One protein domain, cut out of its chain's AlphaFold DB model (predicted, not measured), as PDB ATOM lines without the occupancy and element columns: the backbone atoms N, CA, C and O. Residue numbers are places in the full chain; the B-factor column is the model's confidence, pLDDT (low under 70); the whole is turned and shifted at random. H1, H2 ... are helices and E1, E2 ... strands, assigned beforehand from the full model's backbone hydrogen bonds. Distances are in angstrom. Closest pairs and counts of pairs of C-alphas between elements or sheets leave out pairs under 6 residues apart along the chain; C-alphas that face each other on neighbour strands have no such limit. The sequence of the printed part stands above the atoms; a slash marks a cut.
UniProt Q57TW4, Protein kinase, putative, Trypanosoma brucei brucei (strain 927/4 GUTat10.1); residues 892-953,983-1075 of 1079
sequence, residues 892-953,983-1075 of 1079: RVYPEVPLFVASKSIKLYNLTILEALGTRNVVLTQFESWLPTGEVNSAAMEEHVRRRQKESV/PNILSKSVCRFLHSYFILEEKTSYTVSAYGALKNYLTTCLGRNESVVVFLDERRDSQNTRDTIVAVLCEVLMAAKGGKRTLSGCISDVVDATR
ATOM      1  N   ARG A 892      69.107  62.339-113.367       84.03
ATOM      2  CA  ARG A 892      69.334  63.760-113.053       84.03
ATOM      3  C   ARG A 892      68.422  64.616-113.930       84.03
ATOM      4  O   ARG A 892      68.489  64.524-115.148       84.03
ATOM      5  N   VAL A 893      67.615  65.478-113.313       84.84
ATOM      6  CA  VAL A 893      66.578  66.255-114.017       84.84
ATOM      7  C   VAL A 893      67.175  67.328-114.926       84.84
ATOM      8  O   VAL A 893      66.607  67.664-115.956       84.84
ATOM      9  N   TYR A 894      68.344  67.864-114.577       83.09
ATOM     10  CA  TYR A 894      69.083  68.786-115.437       83.09
ATOM     11  C   TYR A 894      70.590  68.606-115.220       83.09
ATOM     12  O   TYR A 894      71.002  68.595-114.060       83.09
ATOM     13  N   PRO A 895      71.445  68.510-116.260       75.15
ATOM     14  CA  PRO A 895      72.862  68.156-116.095       75.15
ATOM     15  C   PRO A 895      73.617  69.001-115.055       75.15
ATOM     16  O   PRO A 895      74.350  68.467-114.224       75.15
ATOM     17  N   GLU A 896      73.366  70.312-115.055       81.45
ATOM     18  CA  GLU A 896      73.959  71.314-114.157       81.45
ATOM     19  C   GLU A 896      73.162  71.572-112.851       81.45
ATOM     20  O   GLU A 896      73.300  72.644-112.254       81.45
ATOM     21  N   VAL A 897      72.238  70.696-112.448       85.66
ATOM     22  CA  VAL A 897      71.520  70.807-111.164       85.66
ATOM     23  C   VAL A 897      71.620  69.460-110.453       85.66
ATOM     24  O   VAL A 897      71.241  68.453-111.047       85.66
ATOM     25  N   PRO A 898      72.083  69.387-109.191       88.48
ATOM     26  CA  PRO A 898      72.253  68.119-108.475       88.48
ATOM     27  C   PRO A 898      70.916  67.538-107.951       88.48
ATOM     28  O   PRO A 898      70.830  66.992-106.854       88.48
ATOM     29  N   LEU A 899      69.858  67.663-108.754       90.97
ATOM     30  CA  LEU A 899      68.491  67.230-108.497       90.97
ATOM     31  C   LEU A 899      68.195  65.991-109.346       90.97
ATOM     32  O   LEU A 899      68.283  66.038-110.575       90.97
ATOM     33  N   PHE A 900      67.844  64.892-108.692       89.31
ATOM     34  CA  PHE A 900      67.574  63.601-109.316       89.31
ATOM     35  C   PHE A 900      66.140  63.145-109.037       89.31
ATOM     36  O   PHE A 900      65.573  63.463-107.992       89.31
ATOM     37  N   VAL A 901      65.569  62.354-109.942       87.21
ATOM     38  CA  VAL A 901      64.238  61.754-109.817       87.21
ATOM     39  C   VAL A 901      64.331  60.236-109.938       87.21
ATOM     40  O   VAL A 901      64.970  59.695-110.838       87.21
ATOM     41  N   ALA A 902      63.676  59.549-109.010       80.06
ATOM     42  CA  ALA A 902      63.630  58.103-108.889       80.06
ATOM     43  C   ALA A 902      62.185  57.628-109.101       80.06
ATOM     44  O   ALA A 902      61.347  57.755-108.211       80.06
ATOM     45  N   SER A 903      61.897  57.121-110.300       68.94
ATOM     46  CA  SER A 903      60.546  56.781-110.773       68.94
ATOM     47  C   SER A 903      60.099  55.345-110.488       68.94
ATOM     48  O   SER A 903      58.946  54.999-110.735       68.94
ATOM     49  N   LYS A 904      60.992  54.479-109.993       65.02
ATOM     50  CA  LYS A 904      60.625  53.128-109.542       65.02
ATOM     51  C   LYS A 904      60.328  53.137-108.047       65.02
ATOM     52  O   LYS A 904      60.700  54.055-107.324       65.02
ATOM     53  N   SER A 905      59.695  52.071-107.557       64.11
ATOM     54  CA  SER A 905      59.324  51.999-106.143       64.11
ATOM     55  C   SER A 905      60.544  52.131-105.225       64.11
ATOM     56  O   SER A 905      61.517  51.380-105.332       64.11
ATOM     57  N   ILE A 906      60.410  53.044-104.263       71.53
ATOM     58  CA  ILE A 906      61.344  53.451-103.201       71.53
ATOM     59  C   ILE A 906      62.140  52.322-102.517       71.53
ATOM     60  O   ILE A 906      63.201  52.541-101.939       71.53
ATOM     61  N   LYS A 907      61.643  51.087-102.580       64.91
ATOM     62  CA  LYS A 907      62.229  49.909-101.934       64.91
ATOM     63  C   LYS A 907      63.379  49.260-102.712       64.91
ATOM     64  O   LYS A 907      64.064  48.418-102.139       64.91
ATOM     65  N   LEU A 908      63.570  49.606-103.988       61.08
ATOM     66  CA  LEU A 908      64.721  49.152-104.783       61.08
ATOM     67  C   LEU A 908      66.015  49.889-104.404       61.08
ATOM     68  O   LEU A 908      67.106  49.374-104.628       61.08
ATOM     69  N   TYR A 909      65.887  51.074-103.808       66.16
ATOM     70  CA  TYR A 909      66.995  51.974-103.525       66.16
ATOM     71  C   TYR A 909      67.641  51.665-102.175       66.16
ATOM     72  O   TYR A 909      66.967  51.388-101.181       66.16
ATOM     73  N   ASN A 910      68.968  51.692-102.154       65.03
ATOM     74  CA  ASN A 910      69.805  51.299-101.028       65.03
ATOM     75  C   ASN A 910      70.936  52.320-100.816       65.03
ATOM     76  O   ASN A 910      71.039  53.312-101.538       65.03
ATOM     77  N   LEU A 911      71.793  52.052 -99.826       73.95
ATOM     78  CA  LEU A 911      72.963  52.877 -99.535       73.95
ATOM     79  C   LEU A 911      73.883  53.023-100.759       73.95
ATOM     80  O   LEU A 911      74.203  54.143-101.129       73.95
ATOM     81  N   THR A 912      74.197  51.928-101.455       62.99
ATOM     82  CA  THR A 912      75.110  51.914-102.612       62.99
ATOM     83  C   THR A 912      74.680  52.848-103.749       62.99
ATOM     84  O   THR A 912      75.523  53.494-104.365       62.99
ATOM     85  N   ILE A 913      73.376  52.965-104.023       64.47
ATOM     86  CA  ILE A 913      72.863  53.903-105.036       64.47
ATOM     87  C   ILE A 913      72.997  55.356-104.550       64.47
ATOM     88  O   ILE A 913      73.377  56.227-105.326       64.47
ATOM     89  N   LEU A 914      72.744  55.634-103.267       74.62
ATOM     90  CA  LEU A 914      72.925  56.972-102.687       74.62
ATOM     91  C   LEU A 914      74.403  57.386-102.604       74.62
ATOM     92  O   LEU A 914      74.721  58.550-102.843       74.62
ATOM     93  N   GLU A 915      75.300  56.440-102.325       74.66
ATOM     94  CA  GLU A 915      76.756  56.612-102.359       74.66
ATOM     95  C   GLU A 915      77.246  56.926-103.774       74.66
ATOM     96  O   GLU A 915      77.954  57.913-103.963       74.66
ATOM     97  N   ALA A 916      76.806  56.161-104.779       65.32
ATOM     98  CA  ALA A 916      77.138  56.404-106.185       65.32
ATOM     99  C   ALA A 916      76.587  57.747-106.715       65.32
ATOM    100  O   ALA A 916      77.167  58.348-107.619       65.32
ATOM    101  N   LEU A 917      75.487  58.251-106.142       70.87
ATOM    102  CA  LEU A 917      74.942  59.589-106.416       70.87
ATOM    103  C   LEU A 917      75.652  60.714-105.646       70.87
ATOM    104  O   LEU A 917      75.449  61.888-105.960       70.87
ATOM    105  N   GLY A 918      76.403  60.381-104.592       79.37
ATOM    106  CA  GLY A 918      76.863  61.336-103.582       79.37
ATOM    107  C   GLY A 918      75.723  62.041-102.828       79.37
ATOM    108  O   GLY A 918      75.936  63.121-102.280       79.37
ATOM    109  N   THR A 919      74.505  61.489-102.829       84.80
ATOM    110  CA  THR A 919      73.289  62.185-102.373       84.80
ATOM    111  C   THR A 919      73.009  61.972-100.897       84.80
ATOM    112  O   THR A 919      72.669  60.869-100.477       84.80
ATOM    113  N   ARG A 920      73.041  63.066-100.125       90.95
ATOM    114  CA  ARG A 920      72.713  63.070 -98.690       90.95
ATOM    115  C   ARG A 920      71.321  63.615 -98.345       90.95
ATOM    116  O   ARG A 920      70.964  63.609 -97.175       90.95
ATOM    117  N   ASN A 921      70.506  64.022 -99.319       94.24
ATOM    118  CA  ASN A 921      69.143  64.511 -99.074       94.24
ATOM    119  C   ASN A 921      68.122  63.778 -99.952       94.24
ATOM    120  O   ASN A 921      68.384  63.514-101.127       94.24
ATOM    121  N   VAL A 922      66.950  63.445 -99.409       93.52
ATOM    122  CA  VAL A 922      65.905  62.724-100.157       93.52
ATOM    123  C   VAL A 922      64.514  63.306 -99.927       93.52
ATOM    124  O   VAL A 922      64.179  63.712 -98.819       93.52
ATOM    125  N   VAL A 923      63.674  63.279-100.960       93.25
ATOM    126  CA  VAL A 923      62.234  63.562-100.867       93.25
ATOM    127  C   VAL A 923      61.471  62.259-101.072       93.25
ATOM    128  O   VAL A 923      61.651  61.600-102.094       93.25
ATOM    129  N   LEU A 924      60.618  61.895-100.118       90.08
ATOM    130  CA  LEU A 924      59.717  60.745-100.188       90.08
ATOM    131  C   LEU A 924      58.265  61.249-100.111       90.08
ATOM    132  O   LEU A 924      57.989  62.252 -99.453       90.08
ATOM    133  N   THR A 925      57.308  60.540-100.702       86.21
ATOM    134  CA  THR A 925      55.887  60.709-100.354       86.21
ATOM    135  C   THR A 925      55.571  59.987 -99.039       86.21
ATOM    136  O   THR A 925      56.312  59.094 -98.618       86.21
ATOM    137  N   GLN A 926      54.507  60.380 -98.329       81.18
ATOM    138  CA  GLN A 926      54.139  59.793 -97.033       81.18
ATOM    139  C   GLN A 926      53.504  58.404 -97.203       81.18
ATOM    140  O   GLN A 926      52.315  58.194 -96.982       81.18
ATOM    141  N   PHE A 927      54.325  57.425 -97.577       78.06
ATOM    142  CA  PHE A 927      53.862  56.086 -97.922       78.06
ATOM    143  C   PHE A 927      53.366  55.263 -96.712       78.06
ATOM    144  O   PHE A 927      52.721  54.244 -96.924       78.06
ATOM    145  N   GLU A 928      53.611  55.683 -95.465       75.70
ATOM    146  CA  GLU A 928      53.011  55.110 -94.249       75.70
ATOM    147  C   GLU A 928      52.647  56.227 -93.253       75.70
ATOM    148  O   GLU A 928      53.416  57.171 -93.066       75.70
ATOM    149  N   SER A 929      51.530  56.093 -92.531       75.06
ATOM    150  CA  SER A 929      50.999  57.133 -91.625       75.06
ATOM    151  C   SER A 929      51.855  57.447 -90.388       75.06
ATOM    152  O   SER A 929      51.638  58.466 -89.739       75.06
ATOM    153  N   TRP A 930      52.820  56.587 -90.047       81.12
ATOM    154  CA  TRP A 930      53.764  56.812 -88.944       81.12
ATOM    155  C   TRP A 930      54.977  57.661 -89.349       81.12
ATOM    156  O   TRP A 930      55.755  58.058 -88.478       81.12
ATOM    157  N   LEU A 931      55.165  57.921 -90.648       82.88
ATOM    158  CA  LEU A 931      56.255  58.763 -91.121       82.88
ATOM    159  C   LEU A 931      55.956  60.235 -90.795       82.88
ATOM    160  O   LEU A 931      54.879  60.720 -91.160       82.88
ATOM    161  N   PRO A 932      56.888  60.948 -90.135       85.63
ATOM    162  CA  PRO A 932      56.759  62.381 -89.877       85.63
ATOM    163  C   PRO A 932      56.732  63.152 -91.198       85.63
ATOM    164  O   PRO A 932      57.523  62.845 -92.082       85.63
ATOM    165  N   THR A 933      55.848  64.140 -91.335       86.18
ATOM    166  CA  THR A 933      55.720  64.973 -92.542       86.18
ATOM    167  C   THR A 933      56.602  66.223 -92.479       86.18
ATOM    168  O   THR A 933      56.910  66.726 -91.399       86.18
ATOM    169  N   GLY A 934      57.001  66.745 -93.643       87.95
ATOM    170  CA  GLY A 934      57.929  67.876 -93.759       87.95
ATOM    171  C   GLY A 934      59.403  67.460 -93.705       87.95
ATOM    172  O   GLY A 934      59.738  66.322 -94.028       87.95
ATOM    173  N   GLU A 935      60.285  68.396 -93.340       91.31
ATOM    174  CA  GLU A 935      61.733  68.169 -93.218       91.31
ATOM    175  C   GLU A 935      62.086  67.471 -91.896       91.31
ATOM    176  O   GLU A 935      61.646  67.870 -90.816       91.31
ATOM    177  N   VAL A 936      62.900  66.421 -91.986       90.45
ATOM    178  CA  VAL A 936      63.239  65.513 -90.889       90.45
ATOM    179  C   VAL A 936      64.723  65.171 -91.002       90.45
ATOM    180  O   VAL A 936      65.146  64.505 -91.947       90.45
ATOM    181  N   ASN A 937      65.538  65.621 -90.045       92.74
ATOM    182  CA  ASN A 937      66.961  65.275 -90.047       92.74
ATOM    183  C   ASN A 937      67.175  63.767 -89.808       92.74
ATOM    184  O   ASN A 937      66.311  63.070 -89.272       92.74
ATOM    185  N   SER A 938      68.335  63.261 -90.221       88.19
ATOM    186  CA  SER A 938      68.644  61.829 -90.202       88.19
ATOM    187  C   SER A 938      68.482  61.180 -88.820       88.19
ATOM    188  O   SER A 938      67.830  60.142 -88.709       88.19
ATOM    189  N   ALA A 939      68.964  61.828 -87.754       87.61
ATOM    190  CA  ALA A 939      68.838  61.330 -86.384       87.61
ATOM    191  C   ALA A 939      67.372  61.276 -85.910       87.61
ATOM    192  O   ALA A 939      66.959  60.320 -85.253       87.61
ATOM    193  N   ALA A 940      66.554  62.265 -86.283       89.33
ATOM    194  CA  ALA A 940      65.121  62.258 -86.016       89.33
ATOM    195  C   ALA A 940      64.390  61.177 -86.831       89.33
ATOM    196  O   ALA A 940      63.429  60.596 -86.322       89.33
ATOM    197  N   MET A 941      64.837  60.868 -88.054       91.18
ATOM    198  CA  MET A 941      64.297  59.755 -88.841       91.18
ATOM    199  C   MET A 941      64.707  58.399 -88.251       91.18
ATOM    200  O   MET A 941      63.844  57.540 -88.083       91.18
ATOM    201  N   GLU A 942      65.970  58.211 -87.847       87.77
ATOM    202  CA  GLU A 942      66.418  57.005 -87.132       87.77
ATOM    203  C   GLU A 942      65.620  56.819 -85.830       87.77
ATOM    204  O   GLU A 942      65.144  55.717 -85.564       87.77
ATOM    205  N   GLU A 943      65.343  57.887 -85.071       86.18
ATOM    206  CA  GLU A 943      64.474  57.824 -83.887       86.18
ATOM    207  C   GLU A 943      63.011  57.482 -84.227       86.18
ATOM    208  O   GLU A 943      62.394  56.708 -83.496       86.18
ATOM    209  N   HIS A 944      62.446  57.994 -85.329       84.64
ATOM    210  CA  HIS A 944      61.098  57.617 -85.785       84.64
ATOM    211  C   HIS A 944      61.027  56.145 -86.202       84.64
ATOM    212  O   HIS A 944      60.133  55.428 -85.752       84.64
ATOM    213  N   VAL A 945      61.991  55.668 -86.994       84.93
ATOM    214  CA  VAL A 945      62.114  54.256 -87.389       84.93
ATOM    215  C   VAL A 945      62.287  53.374 -86.147       84.93
ATOM    216  O   VAL A 945      61.554  52.398 -85.972       84.93
ATOM    217  N   ARG A 946      63.175  53.756 -85.220       83.90
ATOM    218  CA  ARG A 946      63.424  53.040 -83.959       83.90
ATOM    219  C   ARG A 946      62.205  53.050 -83.041       83.90
ATOM    220  O   ARG A 946      61.974  52.071 -82.330       83.90
ATOM    221  N   ARG A 947      61.424  54.134 -83.004       82.25
ATOM    222  CA  ARG A 947      60.139  54.162 -82.294       82.25
ATOM    223  C   ARG A 947      59.134  53.244 -82.955       82.25
ATOM    224  O   ARG A 947      58.600  52.400 -82.251       82.25
ATOM    225  N   ARG A 948      58.971  53.283 -84.278       76.43
ATOM    226  CA  ARG A 948      58.041  52.394 -84.986       76.43
ATOM    227  C   ARG A 948      58.379  50.912 -84.797       76.43
ATOM    228  O   ARG A 948      57.470  50.095 -84.630       76.43
ATOM    229  N   GLN A 949      59.669  50.572 -84.754       71.16
ATOM    230  CA  GLN A 949      60.164  49.248 -84.360       71.16
ATOM    231  C   GLN A 949      59.774  48.918 -82.908       71.16
ATOM    232  O   GLN A 949      59.137  47.893 -82.670       71.16
ATOM    233  N   LYS A 950      60.066  49.799 -81.938       73.59
ATOM    234  CA  LYS A 950      59.658  49.617 -80.529       73.59
ATOM    235  C   LYS A 950      58.138  49.589 -80.327       73.59
ATOM    236  O   LYS A 950      57.684  48.941 -79.396       73.59
ATOM    237  N   GLU A 951      57.355  50.249 -81.174       65.10
ATOM    238  CA  GLU A 951      55.886  50.273 -81.164       65.10
ATOM    239  C   GLU A 951      55.314  48.969 -81.730       65.10
ATOM    240  O   GLU A 951      54.438  48.374 -81.112       65.10
ATOM    241  N   SER A 952      55.889  48.429 -82.810       53.79
ATOM    242  CA  SER A 952      55.618  47.048 -83.245       53.79
ATOM    243  C   SER A 952      55.957  46.034 -82.134       53.79
ATOM    244  O   SER A 952      55.209  45.089 -81.889       53.79
ATOM    245  N   VAL A 953      57.009  46.303 -81.356       50.46
ATOM    246  CA  VAL A 953      57.394  45.544 -80.150       50.46
ATOM    247  C   VAL A 953      56.622  45.979 -78.878       50.46
ATOM    248  O   VAL A 953      56.799  45.373 -77.825       50.46
ATOM    249  N   PRO A 983      61.370  50.069 -95.536       74.20
ATOM    250  CA  PRO A 983      62.126  50.034 -96.794       74.20
ATOM    251  C   PRO A 983      63.614  50.333 -96.621       74.20
ATOM    252  O   PRO A 983      63.996  51.081 -95.728       74.20
ATOM    253  N   ASN A 984      64.443  49.838 -97.544       74.60
ATOM    254  CA  ASN A 984      65.904  49.986 -97.511       74.60
ATOM    255  C   ASN A 984      66.388  51.456 -97.398       74.60
ATOM    256  O   ASN A 984      67.392  51.704 -96.731       74.60
ATOM    257  N   ILE A 985      65.652  52.433 -97.954       82.65
ATOM    258  CA  ILE A 985      65.929  53.885 -97.829       82.65
ATOM    259  C   ILE A 985      65.796  54.433 -96.387       82.65
ATOM    260  O   ILE A 985      66.250  55.532 -96.083       82.65
ATOM    261  N   LEU A 986      65.152  53.674 -95.498       86.64
ATOM    262  CA  LEU A 986      64.978  53.948 -94.067       86.64
ATOM    263  C   LEU A 986      65.720  52.907 -93.206       86.64
ATOM    264  O   LEU A 986      65.407  52.707 -92.032       86.64
ATOM    265  N   SER A 987      66.691  52.201 -93.794       81.89
ATOM    266  CA  SER A 987      67.617  51.358 -93.037       81.89
ATOM    267  C   SER A 987      68.526  52.202 -92.153       81.89
ATOM    268  O   SER A 987      68.877  53.325 -92.506       81.89
ATOM    269  N   LYS A 988      68.968  51.623 -91.032       81.14
ATOM    270  CA  LYS A 988      69.937  52.217 -90.097       81.14
ATOM    271  C   LYS A 988      71.137  52.834 -90.834       81.14
ATOM    272  O   LYS A 988      71.504  53.975 -90.575       81.14
ATOM    273  N   SER A 989      71.694  52.110 -91.805       79.84
ATOM    274  CA  SER A 989      72.840  52.546 -92.611       79.84
ATOM    275  C   SER A 989      72.516  53.712 -93.551       79.84
ATOM    276  O   SER A 989      73.333  54.617 -93.684       79.84
ATOM    277  N   VAL A 990      71.324  53.744 -94.165       84.20
ATOM    278  CA  VAL A 990      70.906  54.880 -95.008       84.20
ATOM    279  C   VAL A 990      70.548  56.105 -94.164       84.20
ATOM    280  O   VAL A 990      70.981  57.202 -94.509       84.20
ATOM    281  N   CYS A 991      69.861  55.939 -93.027       87.34
ATOM    282  CA  CYS A 991      69.618  57.034 -92.085       87.34
ATOM    283  C   CYS A 991      70.943  57.684 -91.660       87.34
ATOM    284  O   CYS A 991      71.080  58.897 -91.741       87.34
ATOM    285  N   ARG A 992      71.955  56.887 -91.294       86.19
ATOM    286  CA  ARG A 992      73.300  57.376 -90.936       86.19
ATOM    287  C   ARG A 992      74.061  58.054 -92.083       86.19
ATOM    288  O   ARG A 992      74.973  58.831 -91.818       86.19
ATOM    289  N   PHE A 993      73.731  57.750 -93.339       89.17
ATOM    290  CA  PHE A 993      74.388  58.329 -94.515       89.17
ATOM    291  C   PHE A 993      73.756  59.652 -94.968       89.17
ATOM    292  O   PHE A 993      74.465  60.577 -95.374       89.17
ATOM    293  N   LEU A 994      72.430  59.752 -94.911       91.45
ATOM    294  CA  LEU A 994      71.699  60.960 -95.280       91.45
ATOM    295  C   LEU A 994      71.844  62.047 -94.196       91.45
ATOM    296  O   LEU A 994      71.963  61.756 -93.012       91.45
ATOM    297  N   HIS A 995      71.805  63.317 -94.596       92.32
ATOM    298  CA  HIS A 995      71.628  64.464 -93.706       92.32
ATOM    299  C   HIS A 995      70.148  64.653 -93.353       92.32
ATOM    300  O   HIS A 995      69.798  64.855 -92.185       92.32
ATOM    301  N   SER A 996      69.270  64.594 -94.362       92.95
ATOM    302  CA  SER A 996      67.847  64.888 -94.202       92.95
ATOM    303  C   SER A 996      66.937  64.087 -95.134       92.95
ATOM    304  O   SER A 996      67.315  63.654 -96.225       92.95
ATOM    305  N   TYR A 997      65.702  63.942 -94.673       94.07
ATOM    306  CA  TYR A 997      64.550  63.456 -95.410       94.07
ATOM    307  C   TYR A 997      63.518  64.583 -95.488       94.07
ATOM    308  O   TYR A 997      63.326  65.310 -94.515       94.07
ATOM    309  N   PHE A 998      62.786  64.678 -96.591       93.77
ATOM    310  CA  PHE A 998      61.547  65.443 -96.669       93.77
ATOM    311  C   PHE A 998      60.396  64.513 -97.034       93.77
ATOM    312  O   PHE A 998      60.472  63.805 -98.036       93.77
ATOM    313  N   ILE A 999      59.330  64.507 -96.237       90.46
ATOM    314  CA  ILE A 999      58.189  63.601 -96.410       90.46
ATOM    315  C   ILE A 999      56.940  64.401 -96.798       90.46
ATOM    316  O   ILE A 999      56.408  65.179 -96.001       90.46
ATOM    317  N   LEU A1000      56.460  64.206 -98.027       87.33
ATOM    318  CA  LEU A1000      55.309  64.916 -98.584       87.33
ATOM    319  C   LEU A1000      53.985  64.220 -98.217       87.33
ATOM    320  O   LEU A1000      53.752  63.077 -98.603       87.33
ATOM    321  N   GLU A1001      53.116  64.919 -97.485       80.55
ATOM    322  CA  GLU A1001      51.812  64.415 -97.031       80.55
ATOM    323  C   GLU A1001      50.832  64.156 -98.195       80.55
ATOM    324  O   GLU A1001      50.720  64.962 -99.116       80.55
ATOM    325  N   GLU A1002      50.079  63.051 -98.139       67.67
ATOM    326  CA  GLU A1002      49.182  62.613 -99.229       67.67
ATOM    327  C   GLU A1002      47.724  63.122 -99.108       67.67
ATOM    328  O   GLU A1002      46.823  62.642 -99.797       67.67
ATOM    329  N   LYS A1003      47.438  64.058 -98.192       60.71
ATOM    330  CA  LYS A1003      46.052  64.423 -97.844       60.71
ATOM    331  C   LYS A1003      45.278  65.061 -99.002       60.71
ATOM    332  O   LYS A1003      45.763  65.915 -99.736       60.71
ATOM    333  N   THR A1004      44.007  64.680 -99.101       46.80
ATOM    334  CA  THR A1004      43.110  64.900-100.250       46.80
ATOM    335  C   THR A1004      42.544  66.322-100.396       46.80
ATOM    336  O   THR A1004      41.501  66.512-101.023       46.80
ATOM    337  N   SER A1005      43.214  67.342 -99.856       43.05
ATOM    338  CA  SER A1005      42.824  68.750 -99.987       43.05
ATOM    339  C   SER A1005      43.982  69.605-100.506       43.05
ATOM    340  O   SER A1005      45.140  69.402-100.148       43.05
ATOM    341  N   TYR A1006      43.660  70.587-101.357       42.84
ATOM    342  CA  TYR A1006      44.619  71.549-101.909       42.84
ATOM    343  C   TYR A1006      45.162  72.466-100.799       42.84
ATOM    344  O   TYR A1006      44.657  73.569-100.583       42.84
ATOM    345  N   THR A1007      46.185  72.011-100.076       48.72
ATOM    346  CA  THR A1007      46.867  72.808 -99.052       48.72
ATOM    347  C   THR A1007      48.122  73.458 -99.635       48.72
ATOM    348  O   THR A1007      49.078  72.799-100.038       48.72
ATOM    349  N   VAL A1008      48.126  74.794 -99.662       54.97
ATOM    350  CA  VAL A1008      49.241  75.620-100.173       54.97
ATOM    351  C   VAL A1008      50.556  75.351 -99.413       54.97
ATOM    352  O   VAL A1008      51.647  75.562 -99.945       54.97
ATOM    353  N   SER A1009      50.463  74.817 -98.190       67.86
ATOM    354  CA  SER A1009      51.595  74.408 -97.355       67.86
ATOM    355  C   SER A1009      52.478  73.331 -97.987       67.86
ATOM    356  O   SER A1009      53.695  73.444 -97.879       67.86
ATOM    357  N   ALA A1010      51.915  72.310 -98.646       73.03
ATOM    358  CA  ALA A1010      52.707  71.175 -99.137       73.03
ATOM    359  C   ALA A1010      53.660  71.599-100.272       73.03
ATOM    360  O   ALA A1010      54.856  71.305-100.234       73.03
ATOM    361  N   TYR A1011      53.136  72.385-101.221       85.93
ATOM    362  CA  TYR A1011      53.901  73.016-102.299       85.93
ATOM    363  C   TYR A1011      55.008  73.926-101.744       85.93
ATOM    364  O   TYR A1011      56.179  73.776-102.091       85.93
ATOM    365  N   GLY A1012      54.647  74.849-100.843       85.44
ATOM    366  CA  GLY A1012      55.590  75.811-100.266       85.44
ATOM    367  C   GLY A1012      56.706  75.153 -99.452       85.44
ATOM    368  O   GLY A1012      57.866  75.538 -99.581       85.44
ATOM    369  N   ALA A1013      56.383  74.131 -98.657       87.24
ATOM    370  CA  ALA A1013      57.362  73.409 -97.851       87.24
ATOM    371  C   ALA A1013      58.365  72.632 -98.721       87.24
ATOM    372  O   ALA A1013      59.573  72.784 -98.530       87.24
ATOM    373  N   LEU A1014      57.890  71.874 -99.720       90.53
ATOM    374  CA  LEU A1014      58.767  71.127-100.629       90.53
ATOM    375  C   LEU A1014      59.662  72.067-101.451       90.53
ATOM    376  O   LEU A1014      60.860  71.822-101.593       90.53
ATOM    377  N   LYS A1015      59.098  73.179-101.940       91.64
ATOM    378  CA  LYS A1015      59.842  74.226-102.652       91.64
ATOM    379  C   LYS A1015      60.953  74.814-101.790       91.64
ATOM    380  O   LYS A1015      62.084  74.929-102.262       91.64
ATOM    381  N   ASN A1016      60.655  75.170-100.542       91.57
ATOM    382  CA  ASN A1016      61.634  75.761 -99.630       91.57
ATOM    383  C   ASN A1016      62.766  74.775 -99.299       91.57
ATOM    384  O   ASN A1016      63.932  75.165 -99.339       91.57
ATOM    385  N   TYR A1017      62.443  73.501 -99.052       93.39
ATOM    386  CA  TYR A1017      63.429  72.440 -98.817       93.39
ATOM    387  C   TYR A1017      64.369  72.246-100.015       93.39
ATOM    388  O   TYR A1017      65.590  72.351 -99.874       93.39
ATOM    389  N   LEU A1018      63.813  72.052-101.217       93.66
ATOM    390  CA  LEU A1018      64.601  71.865-102.440       93.66
ATOM    391  C   LEU A1018      65.448  73.100-102.778       93.66
ATOM    392  O   LEU A1018      66.624  72.966-103.107       93.66
ATOM    393  N   THR A1019      64.890  74.305-102.624       92.85
ATOM    394  CA  THR A1019      65.631  75.565-102.821       92.85
ATOM    395  C   THR A1019      66.776  75.706-101.814       92.85
ATOM    396  O   THR A1019      67.852  76.177-102.176       92.85
ATOM    397  N   THR A1020      66.590  75.255-100.568       92.35
ATOM    398  CA  THR A1020      67.625  75.305 -99.523       92.35
ATOM    399  C   THR A1020      68.757  74.312 -99.792       92.35
ATOM    400  O   THR A1020      69.922  74.697 -99.720       92.35
ATOM    401  N   CYS A1021      68.439  73.065-100.153       92.32
ATOM    402  CA  CYS A1021      69.445  72.046-100.475       92.32
ATOM    403  C   CYS A1021      70.279  72.456-101.698       92.32
ATOM    404  O   CYS A1021      71.507  72.521-101.634       92.32
ATOM    405  N   LEU A1022      69.613  72.827-102.797       90.99
ATOM    406  CA  LEU A1022      70.285  73.218-104.039       90.99
ATOM    407  C   LEU A1022      71.016  74.564-103.906       90.99
ATOM    408  O   LEU A1022      72.066  74.744-104.516       90.99
ATOM    409  N   GLY A1023      70.533  75.477-103.055       89.04
ATOM    410  CA  GLY A1023      71.231  76.720-102.703       89.04
ATOM    411  C   GLY A1023      72.546  76.508-101.940       89.04
ATOM    412  O   GLY A1023      73.422  77.368-101.983       89.04
ATOM    413  N   ARG A1024      72.721  75.347-101.295       89.68
ATOM    414  CA  ARG A1024      73.993  74.885-100.707       89.68
ATOM    415  C   ARG A1024      74.806  73.993-101.657       89.68
ATOM    416  O   ARG A1024      75.858  73.496-101.266       89.68
ATOM    417  N   ASN A1025      74.322  73.778-102.883       87.82
ATOM    418  CA  ASN A1025      74.829  72.790-103.840       87.82
ATOM    419  C   ASN A1025      74.831  71.340-103.294       87.82
ATOM    420  O   ASN A1025      75.615  70.504-103.740       87.82
ATOM    421  N   GLU A1026      73.949  71.028-102.336       90.67
ATOM    422  CA  GLU A1026      73.723  69.659-101.869       90.67
ATOM    423  C   GLU A1026      72.819  68.908-102.860       90.67
ATOM    424  O   GLU A1026      71.803  69.439-103.319       90.67
ATOM    425  N   SER A1027      73.161  67.658-103.177       89.99
ATOM    426  CA  SER A1027      72.356  66.805-104.052       89.99
ATOM    427  C   SER A1027      71.102  66.265-103.364       89.99
ATOM    428  O   SER A1027      71.107  65.981-102.161       89.99
ATOM    429  N   VAL A1028      70.025  66.112-104.145       93.50
ATOM    430  CA  VAL A1028      68.716  65.623-103.681       93.50
ATOM    431  C   VAL A1028      68.144  64.590-104.649       93.50
ATOM    432  O   VAL A1028      68.130  64.826-105.857       93.50
ATOM    433  N   VAL A1029      67.609  63.478-104.133       91.57
ATOM    434  CA  VAL A1029      66.811  62.513-104.917       91.57
ATOM    435  C   VAL A1029      65.345  62.585-104.511       91.57
ATOM    436  O   VAL A1029      65.013  62.450-103.334       91.57
ATOM    437  N   VAL A1030      64.464  62.760-105.491       91.99
ATOM    438  CA  VAL A1030      63.009  62.784-105.320       91.99
ATOM    439  C   VAL A1030      62.418  61.450-105.762       91.99
ATOM    440  O   VAL A1030      62.498  61.091-106.936       91.99
ATOM    441  N   PHE A1031      61.844  60.708-104.818       87.69
ATOM    442  CA  PHE A1031      61.227  59.407-105.055       87.69
ATOM    443  C   PHE A1031      59.747  59.548-105.403       87.69
ATOM    444  O   PHE A1031      59.011  60.269-104.729       87.69
ATOM    445  N   LEU A1032      59.333  58.829-106.444       79.22
ATOM    446  CA  LEU A1032      57.977  58.788-106.979       79.22
ATOM    447  C   LEU A1032      57.544  57.323-107.107       79.22
ATOM    448  O   LEU A1032      58.220  56.528-107.761       79.22
ATOM    449  N   ASP A1033      56.421  56.951-106.498       70.85
ATOM    450  CA  ASP A1033      55.819  55.622-106.635       70.85
ATOM    451  C   ASP A1033      54.461  55.755-107.331       70.85
ATOM    452  O   ASP A1033      53.440  56.028-106.698       70.85
ATOM    453  N   GLU A1034      54.449  55.500-108.648       64.51
ATOM    454  CA  GLU A1034      53.270  55.483-109.540       64.51
ATOM    455  C   GLU A1034      52.008  54.839-108.938       64.51
ATOM    456  O   GLU A1034      50.887  55.113-109.369       64.51
ATOM    457  N   ARG A1035      52.193  53.886-108.015       62.40
ATOM    458  CA  ARG A1035      51.151  53.005-107.481       62.40
ATOM    459  C   ARG A1035      50.650  53.433-106.108       62.40
ATOM    460  O   ARG A1035      49.657  52.860-105.657       62.40
ATOM    461  N   ARG A1036      51.339  54.366-105.445       67.24
ATOM    462  CA  ARG A1036      50.885  55.015-104.207       67.24
ATOM    463  C   ARG A1036      50.454  56.447-104.486       67.24
ATOM    464  O   ARG A1036      49.337  56.803-104.144       67.24
ATOM    465  N   ASP A1037      51.297  57.225-105.157       72.38
ATOM    466  CA  ASP A1037      51.178  58.678-105.175       72.38
ATOM    467  C   ASP A1037      49.929  59.162-105.932       72.38
ATOM    468  O   ASP A1037      49.812  59.022-107.162       72.38
ATOM    469  N   SER A1038      49.004  59.793-105.195       75.40
ATOM    470  CA  SER A1038      47.829  60.456-105.766       75.40
ATOM    471  C   SER A1038      48.205  61.425-106.899       75.40
ATOM    472  O   SER A1038      49.283  62.024-106.889       75.40
ATOM    473  N   GLN A1039      47.302  61.631-107.867       74.41
ATOM    474  CA  GLN A1039      47.551  62.573-108.970       74.41
ATOM    475  C   GLN A1039      47.894  63.979-108.443       74.41
ATOM    476  O   GLN A1039      48.867  64.561-108.893       74.41
ATOM    477  N   ASN A1040      47.202  64.467-107.404       75.36
ATOM    478  CA  ASN A1040      47.498  65.764-106.782       75.36
ATOM    479  C   ASN A1040      48.920  65.822-106.187       75.36
ATOM    480  O   ASN A1040      49.610  66.833-106.323       75.36
ATOM    481  N   THR A1041      49.362  64.749-105.520       79.66
ATOM    482  CA  THR A1041      50.716  64.627-104.950       79.66
ATOM    483  C   THR A1041      51.757  64.664-106.064       79.66
ATOM    484  O   THR A1041      52.726  65.421-105.996       79.66
ATOM    485  N   ARG A1042      51.510  63.896-107.128       79.39
ATOM    486  CA  ARG A1042      52.353  63.819-108.318       79.39
ATOM    487  C   ARG A1042      52.447  65.174-109.031       79.39
ATOM    488  O   ARG A1042      53.565  65.639-109.255       79.39
ATOM    489  N   ASP A1043      51.324  65.830-109.314       80.73
ATOM    490  CA  ASP A1043      51.255  67.156-109.948       80.73
ATOM    491  C   ASP A1043      51.986  68.222-109.109       80.73
ATOM    492  O   ASP A1043      52.722  69.052-109.647       80.73
ATOM    493  N   THR A1044      51.839  68.166-107.778       84.03
ATOM    494  CA  THR A1044      52.530  69.069-106.840       84.03
ATOM    495  C   THR A1044      54.046  68.933-106.950       84.03
ATOM    496  O   THR A1044      54.741  69.948-107.015       84.03
ATOM    497  N   ILE A1045      54.572  67.704-107.007       87.49
ATOM    498  CA  ILE A1045      56.018  67.477-107.141       87.49
ATOM    499  C   ILE A1045      56.523  68.028-108.478       87.49
ATOM    500  O   ILE A1045      57.493  68.783-108.479       87.49
ATOM    501  N   VAL A1046      55.858  67.733-109.601       86.35
ATOM    502  CA  VAL A1046      56.279  68.237-110.925       86.35
ATOM    503  C   VAL A1046      56.256  69.761-110.995       86.35
ATOM    504  O   VAL A1046      57.213  70.358-111.492       86.35
ATOM    505  N   ALA A1047      55.225  70.407-110.448       86.67
ATOM    506  CA  ALA A1047      55.143  71.864-110.417       86.67
ATOM    507  C   ALA A1047      56.283  72.493-109.588       86.67
ATOM    508  O   ALA A1047      56.923  73.441-110.050       86.67
ATOM    509  N   VAL A1048      56.603  71.929-108.415       90.00
ATOM    510  CA  VAL A1048      57.737  72.395-107.598       90.00
ATOM    511  C   VAL A1048      59.078  72.136-108.290       90.00
ATOM    512  O   VAL A1048      59.912  73.039-108.318       90.00
ATOM    513  N   LEU A1049      59.293  70.951-108.881       90.50
ATOM    514  CA  LEU A1049      60.508  70.642-109.649       90.50
ATOM    515  C   LEU A1049      60.722  71.679-110.764       90.50
ATOM    516  O   LEU A1049      61.811  72.239-110.878       90.50
ATOM    517  N   CYS A1050      59.675  72.002-111.530       89.26
ATOM    518  CA  CYS A1050      59.742  73.006-112.593       89.26
ATOM    519  C   CYS A1050      60.116  74.401-112.069       89.26
ATOM    520  O   CYS A1050      60.973  75.065-112.657       89.26
ATOM    521  N   GLU A1051      59.509  74.860-110.968       88.50
ATOM    522  CA  GLU A1051      59.812  76.183-110.405       88.50
ATOM    523  C   GLU A1051      61.234  76.256-109.826       88.50
ATOM    524  O   GLU A1051      61.958  77.227-110.063       88.50
ATOM    525  N   VAL A1052      61.672  75.201-109.135       89.78
ATOM    526  CA  VAL A1052      63.028  75.080-108.583       89.78
ATOM    527  C   VAL A1052      64.083  75.066-109.698       89.78
ATOM    528  O   VAL A1052      65.109  75.733-109.566       89.78
ATOM    529  N   LEU A1053      63.828  74.396-110.827       87.74
ATOM    530  CA  LEU A1053      64.711  74.426-112.004       87.74
ATOM    531  C   LEU A1053      64.780  75.816-112.652       87.74
ATOM    532  O   LEU A1053      65.876  76.284-112.973       87.74
ATOM    533  N   MET A1054      63.644  76.510-112.804       86.27
ATOM    534  CA  MET A1054      63.623  77.887-113.323       86.27
ATOM    535  C   MET A1054      64.438  78.837-112.431       86.27
ATOM    536  O   MET A1054      65.208  79.652-112.947       86.27
ATOM    537  N   ALA A1055      64.331  78.697-111.105       85.36
ATOM    538  CA  ALA A1055      65.124  79.458-110.140       85.36
ATOM    539  C   ALA A1055      66.623  79.107-110.216       85.36
ATOM    540  O   ALA A1055      67.455  80.002-110.372       85.36
ATOM    541  N   ALA A1056      66.976  77.816-110.206       81.61
ATOM    542  CA  ALA A1056      68.361  77.331-110.279       81.61
ATOM    543  C   ALA A1056      69.072  77.659-111.609       81.61
ATOM    544  O   ALA A1056      70.303  77.627-111.682       81.61
ATOM    545  N   LYS A1057      68.323  77.991-112.668       75.76
ATOM    546  CA  LYS A1057      68.857  78.502-113.943       75.76
ATOM    547  C   LYS A1057      68.688  80.013-114.127       75.76
ATOM    548  O   LYS A1057      68.937  80.517-115.222       75.76
ATOM    549  N   GLY A1058      68.296  80.753-113.085       69.03
ATOM    550  CA  GLY A1058      68.169  82.214-113.119       69.03
ATOM    551  C   GLY A1058      67.219  82.714-114.212       69.03
ATOM    552  O   GLY A1058      67.525  83.696-114.884       69.03
ATOM    553  N   GLY A1059      66.123  81.990-114.460       64.54
ATOM    554  CA  GLY A1059      65.143  82.303-115.507       64.54
ATOM    555  C   GLY A1059      65.573  81.985-116.947       64.54
ATOM    556  O   GLY A1059      64.820  82.276-117.872       64.54
ATOM    557  N   LYS A1060      66.751  81.381-117.179       68.38
ATOM    558  CA  LYS A1060      67.250  81.071-118.539       68.38
ATOM    559  C   LYS A1060      66.555  79.884-119.223       68.38
ATOM    560  O   LYS A1060      66.660  79.748-120.440       68.38
ATOM    561  N   ARG A1061      65.881  79.011-118.465       73.24
ATOM    562  CA  ARG A1061      65.095  77.877-118.980       73.24
ATOM    563  C   ARG A1061      63.618  78.283-118.980       73.24
ATOM    564  O   ARG A1061      63.138  78.829-117.990       73.24
ATOM    565  N   THR A1062      62.905  78.054-120.082       81.87
ATOM    566  CA  THR A1062      61.458  78.323-120.147       81.87
ATOM    567  C   THR A1062      60.687  77.279-119.340       81.87
ATOM    568  O   THR A1062      61.156  76.153-119.197       81.87
ATOM    569  N   LEU A1063      59.472  77.609-118.883       80.20
ATOM    570  CA  LEU A1063      58.601  76.643-118.197       80.20
ATOM    571  C   LEU A1063      58.373  75.376-119.040       80.20
ATOM    572  O   LEU A1063      58.450  74.278-118.509       80.20
ATOM    573  N   SER A1064      58.168  75.520-120.355       79.09
ATOM    574  CA  SER A1064      58.044  74.381-121.282       79.09
ATOM    575  C   SER A1064      59.316  73.520-121.324       79.09
ATOM    576  O   SER A1064      59.234  72.296-121.284       79.09
ATOM    577  N   GLY A1065      60.499  74.151-121.309       82.98
ATOM    578  CA  GLY A1065      61.777  73.446-121.193       82.98
ATOM    579  C   GLY A1065      61.895  72.667-119.883       82.98
ATOM    580  O   GLY A1065      62.181  71.478-119.924       82.98
ATOM    581  N   CYS A1066      61.594  73.300-118.743       84.42
ATOM    582  CA  CYS A1066      61.604  72.630-117.437       84.42
ATOM    583  C   CYS A1066      60.574  71.493-117.339       84.42
ATOM    584  O   CYS A1066      60.845  70.495-116.681       84.42
ATOM    585  N   ILE A1067      59.409  71.627-117.982       81.19
ATOM    586  CA  ILE A1067      58.409  70.554-118.051       81.19
ATOM    587  C   ILE A1067      58.955  69.378-118.865       81.19
ATOM    588  O   ILE A1067      58.829  68.256-118.391       81.19
ATOM    589  N   SER A1068      59.608  69.607-120.014       80.10
ATOM    590  CA  SER A1068      60.308  68.531-120.742       80.10
ATOM    591  C   SER A1068      61.349  67.875-119.842       80.10
ATOM    592  O   SER A1068      61.230  66.695-119.558       80.10
ATOM    593  N   ASP A1069      62.269  68.659-119.268       82.65
ATOM    594  CA  ASP A1069      63.340  68.172-118.386       82.65
ATOM    595  C   ASP A1069      62.803  67.261-117.255       82.65
ATOM    596  O   ASP A1069      63.376  66.213-116.953       82.65
ATOM    597  N   VAL A1070      61.654  67.613-116.658       82.96
ATOM    598  CA  VAL A1070      60.977  66.810-115.623       82.96
ATOM    599  C   VAL A1070      60.220  65.603-116.196       82.96
ATOM    600  O   VAL A1070      60.279  64.525-115.603       82.96
ATOM    601  N   VAL A1071      59.515  65.727-117.322       77.37
ATOM    602  CA  VAL A1071      58.786  64.612-117.969       77.37
ATOM    603  C   VAL A1071      59.759  63.561-118.519       77.37
ATOM    604  O   VAL A1071      59.531  62.361-118.356       77.37
ATOM    605  N   ASP A1072      60.884  64.000-119.075       73.88
ATOM    606  CA  ASP A1072      61.970  63.164-119.580       73.88
ATOM    607  C   ASP A1072      62.670  62.428-118.420       73.88
ATOM    608  O   ASP A1072      62.799  61.201-118.449       73.88
ATOM    609  N   ALA A1073      63.018  63.126-117.330       72.92
ATOM    610  CA  ALA A1073      63.636  62.507-116.149       72.92
ATOM    611  C   ALA A1073      62.679  61.604-115.344       72.92
ATOM    612  O   ALA A1073      63.106  60.602-114.766       72.92
ATOM    613  N   THR A1074      61.374  61.903-115.337       70.33
ATOM    614  CA  THR A1074      60.331  60.989-114.826       70.33
ATOM    615  C   THR A1074      60.004  59.852-115.804       70.33
ATOM    616  O   THR A1074      59.236  58.963-115.444       70.33
ATOM    617  N   ARG A1075      60.602  59.833-117.006       60.95
ATOM    618  CA  ARG A1075      60.398  58.845-118.083       60.95
ATOM    619  C   ARG A1075      58.925  58.690-118.501       60.95
ATOM    620  O   ARG A1075      58.445  57.577-118.711       60.95
TER     621      ARG A1075
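This is residues 892 to 953 and 983 to 1075 of the 1079 residues of the protein "Protein kinase, putative" of Trypanosoma brucei brucei (strain 927/4 GUTat10.1) (UniProt Q57TW4). A strongly twisted sheet of six strands is the core, with two long helices, H4 and H5, covering much of one face and H2 standing up from the other face near the edge strand E4. The short helix H3 packs on residues 938 to 942 of H2, H6 sits beside the other edge strand, E1, and the short helix H1 only grazes the sheet. The printed part has 155 residues with six named helices and six named strands, in the order E1 E2 H1 E3 E4 H2 H3 E5 H4 E6 H5 H6. The sheet is mixed and runs E1 E2 E6 E3 E5 E4; the class is mixed, helices and strands. The whole is compact, with a radius of gyration of the C-alphas of 15.1 A, and spans 52 by 36 by 25 A.

Begin at E1, residues 892 to 894, which forms an antiparallel hairpin with E2, residues 897 to 902; look for N 893 and O 899, 2.9 A apart. E2 is parallel to E6, residues 1028 to 1031, with N 902 and O 1030 at 2.8 A. E6 is parallel to E3, residues 921 to 925, with N 923 and O 1029 at 2.8 A. E3 is parallel to E5, residues 996 to 1000, with N 998 and O 922 at 2.8 A. E5 is antiparallel to the edge strand E4, residues 934 to 937, with N 936 and O 997 at 2.8 A. H4, residues 1008 to 1023, is on this sheet, and its closest C-alphas with E5 are those of Ala 1010 and Leu 1000, 6.8 A apart. H5, residues 1039 to 1056, is on the same face at a height over the sheet of 9.0 A, and on the local plane it runs along E3 at 1 degrees. H4 and H5 touch, closest at the C-alphas of Lys 1015 and Val 1048, 5.7 A, at a tilt of 37 degrees, only just steep, the same way. H2, residues 938 to 953, is on the opposite face, and its line rises 65 degrees, so it stands up from the sheet. These are three layers, helices on both faces of a sheet. H3, residues 988 to 993, is not on the sheet; residues 938 to 942 of H2 touch it, closest at the C-alphas of Ser 938 and Cys 991, 5.2 A. H1, residues 911 to 917, only just touches H3, with 3 pairs of C-alphas within 8 A, the closest being Leu 911 and Val 990, 5.4 A, and only grazes the sheet with residues 914 to 917. H6, residues 1063 to 1073, stands at the sheet's level, and residues 1046 to 1054 of H5 touch it, closest at the C-alphas of Cys 1050 and Cys 1066, 5.2 A, at a steep tilt of 63 degrees. E2, H1, E3 and E5, H4, E6 are split strand-helix-strand units, two strands that run the same way with a third between them, and both crossovers are right-handed. In the six helices every O i to N i+4 pair is within hydrogen-bond range.

Find C-alpha 892 at (69.334, 63.760, -113.053), where E1 begins. E2 is 15.1 A long and E3 is 13.8 A. H2 runs 22.2 A to C-alpha 953 at (57.394, 45.544, -80.150). After the cut come H3 and E5, 13.3 A, then H4, 22.2 A. H5 is 25.5 A, and H6, 15.1 A, ends at C-alpha 1073, at (63.636, 62.507, -116.149).

The two C-alphas farthest apart are those of Val 953 and Lys 1060, 53.2 A. Residues 954 to 982 are not printed, and C-alphas 953 and 983 are 17.9 A apart across the cut. Of the links that are printed whole, none is long. The mean pLDDT of the printed part is 80.1, and 28 residues are under 70, among them residues 907 to 910 and 1002 to 1009.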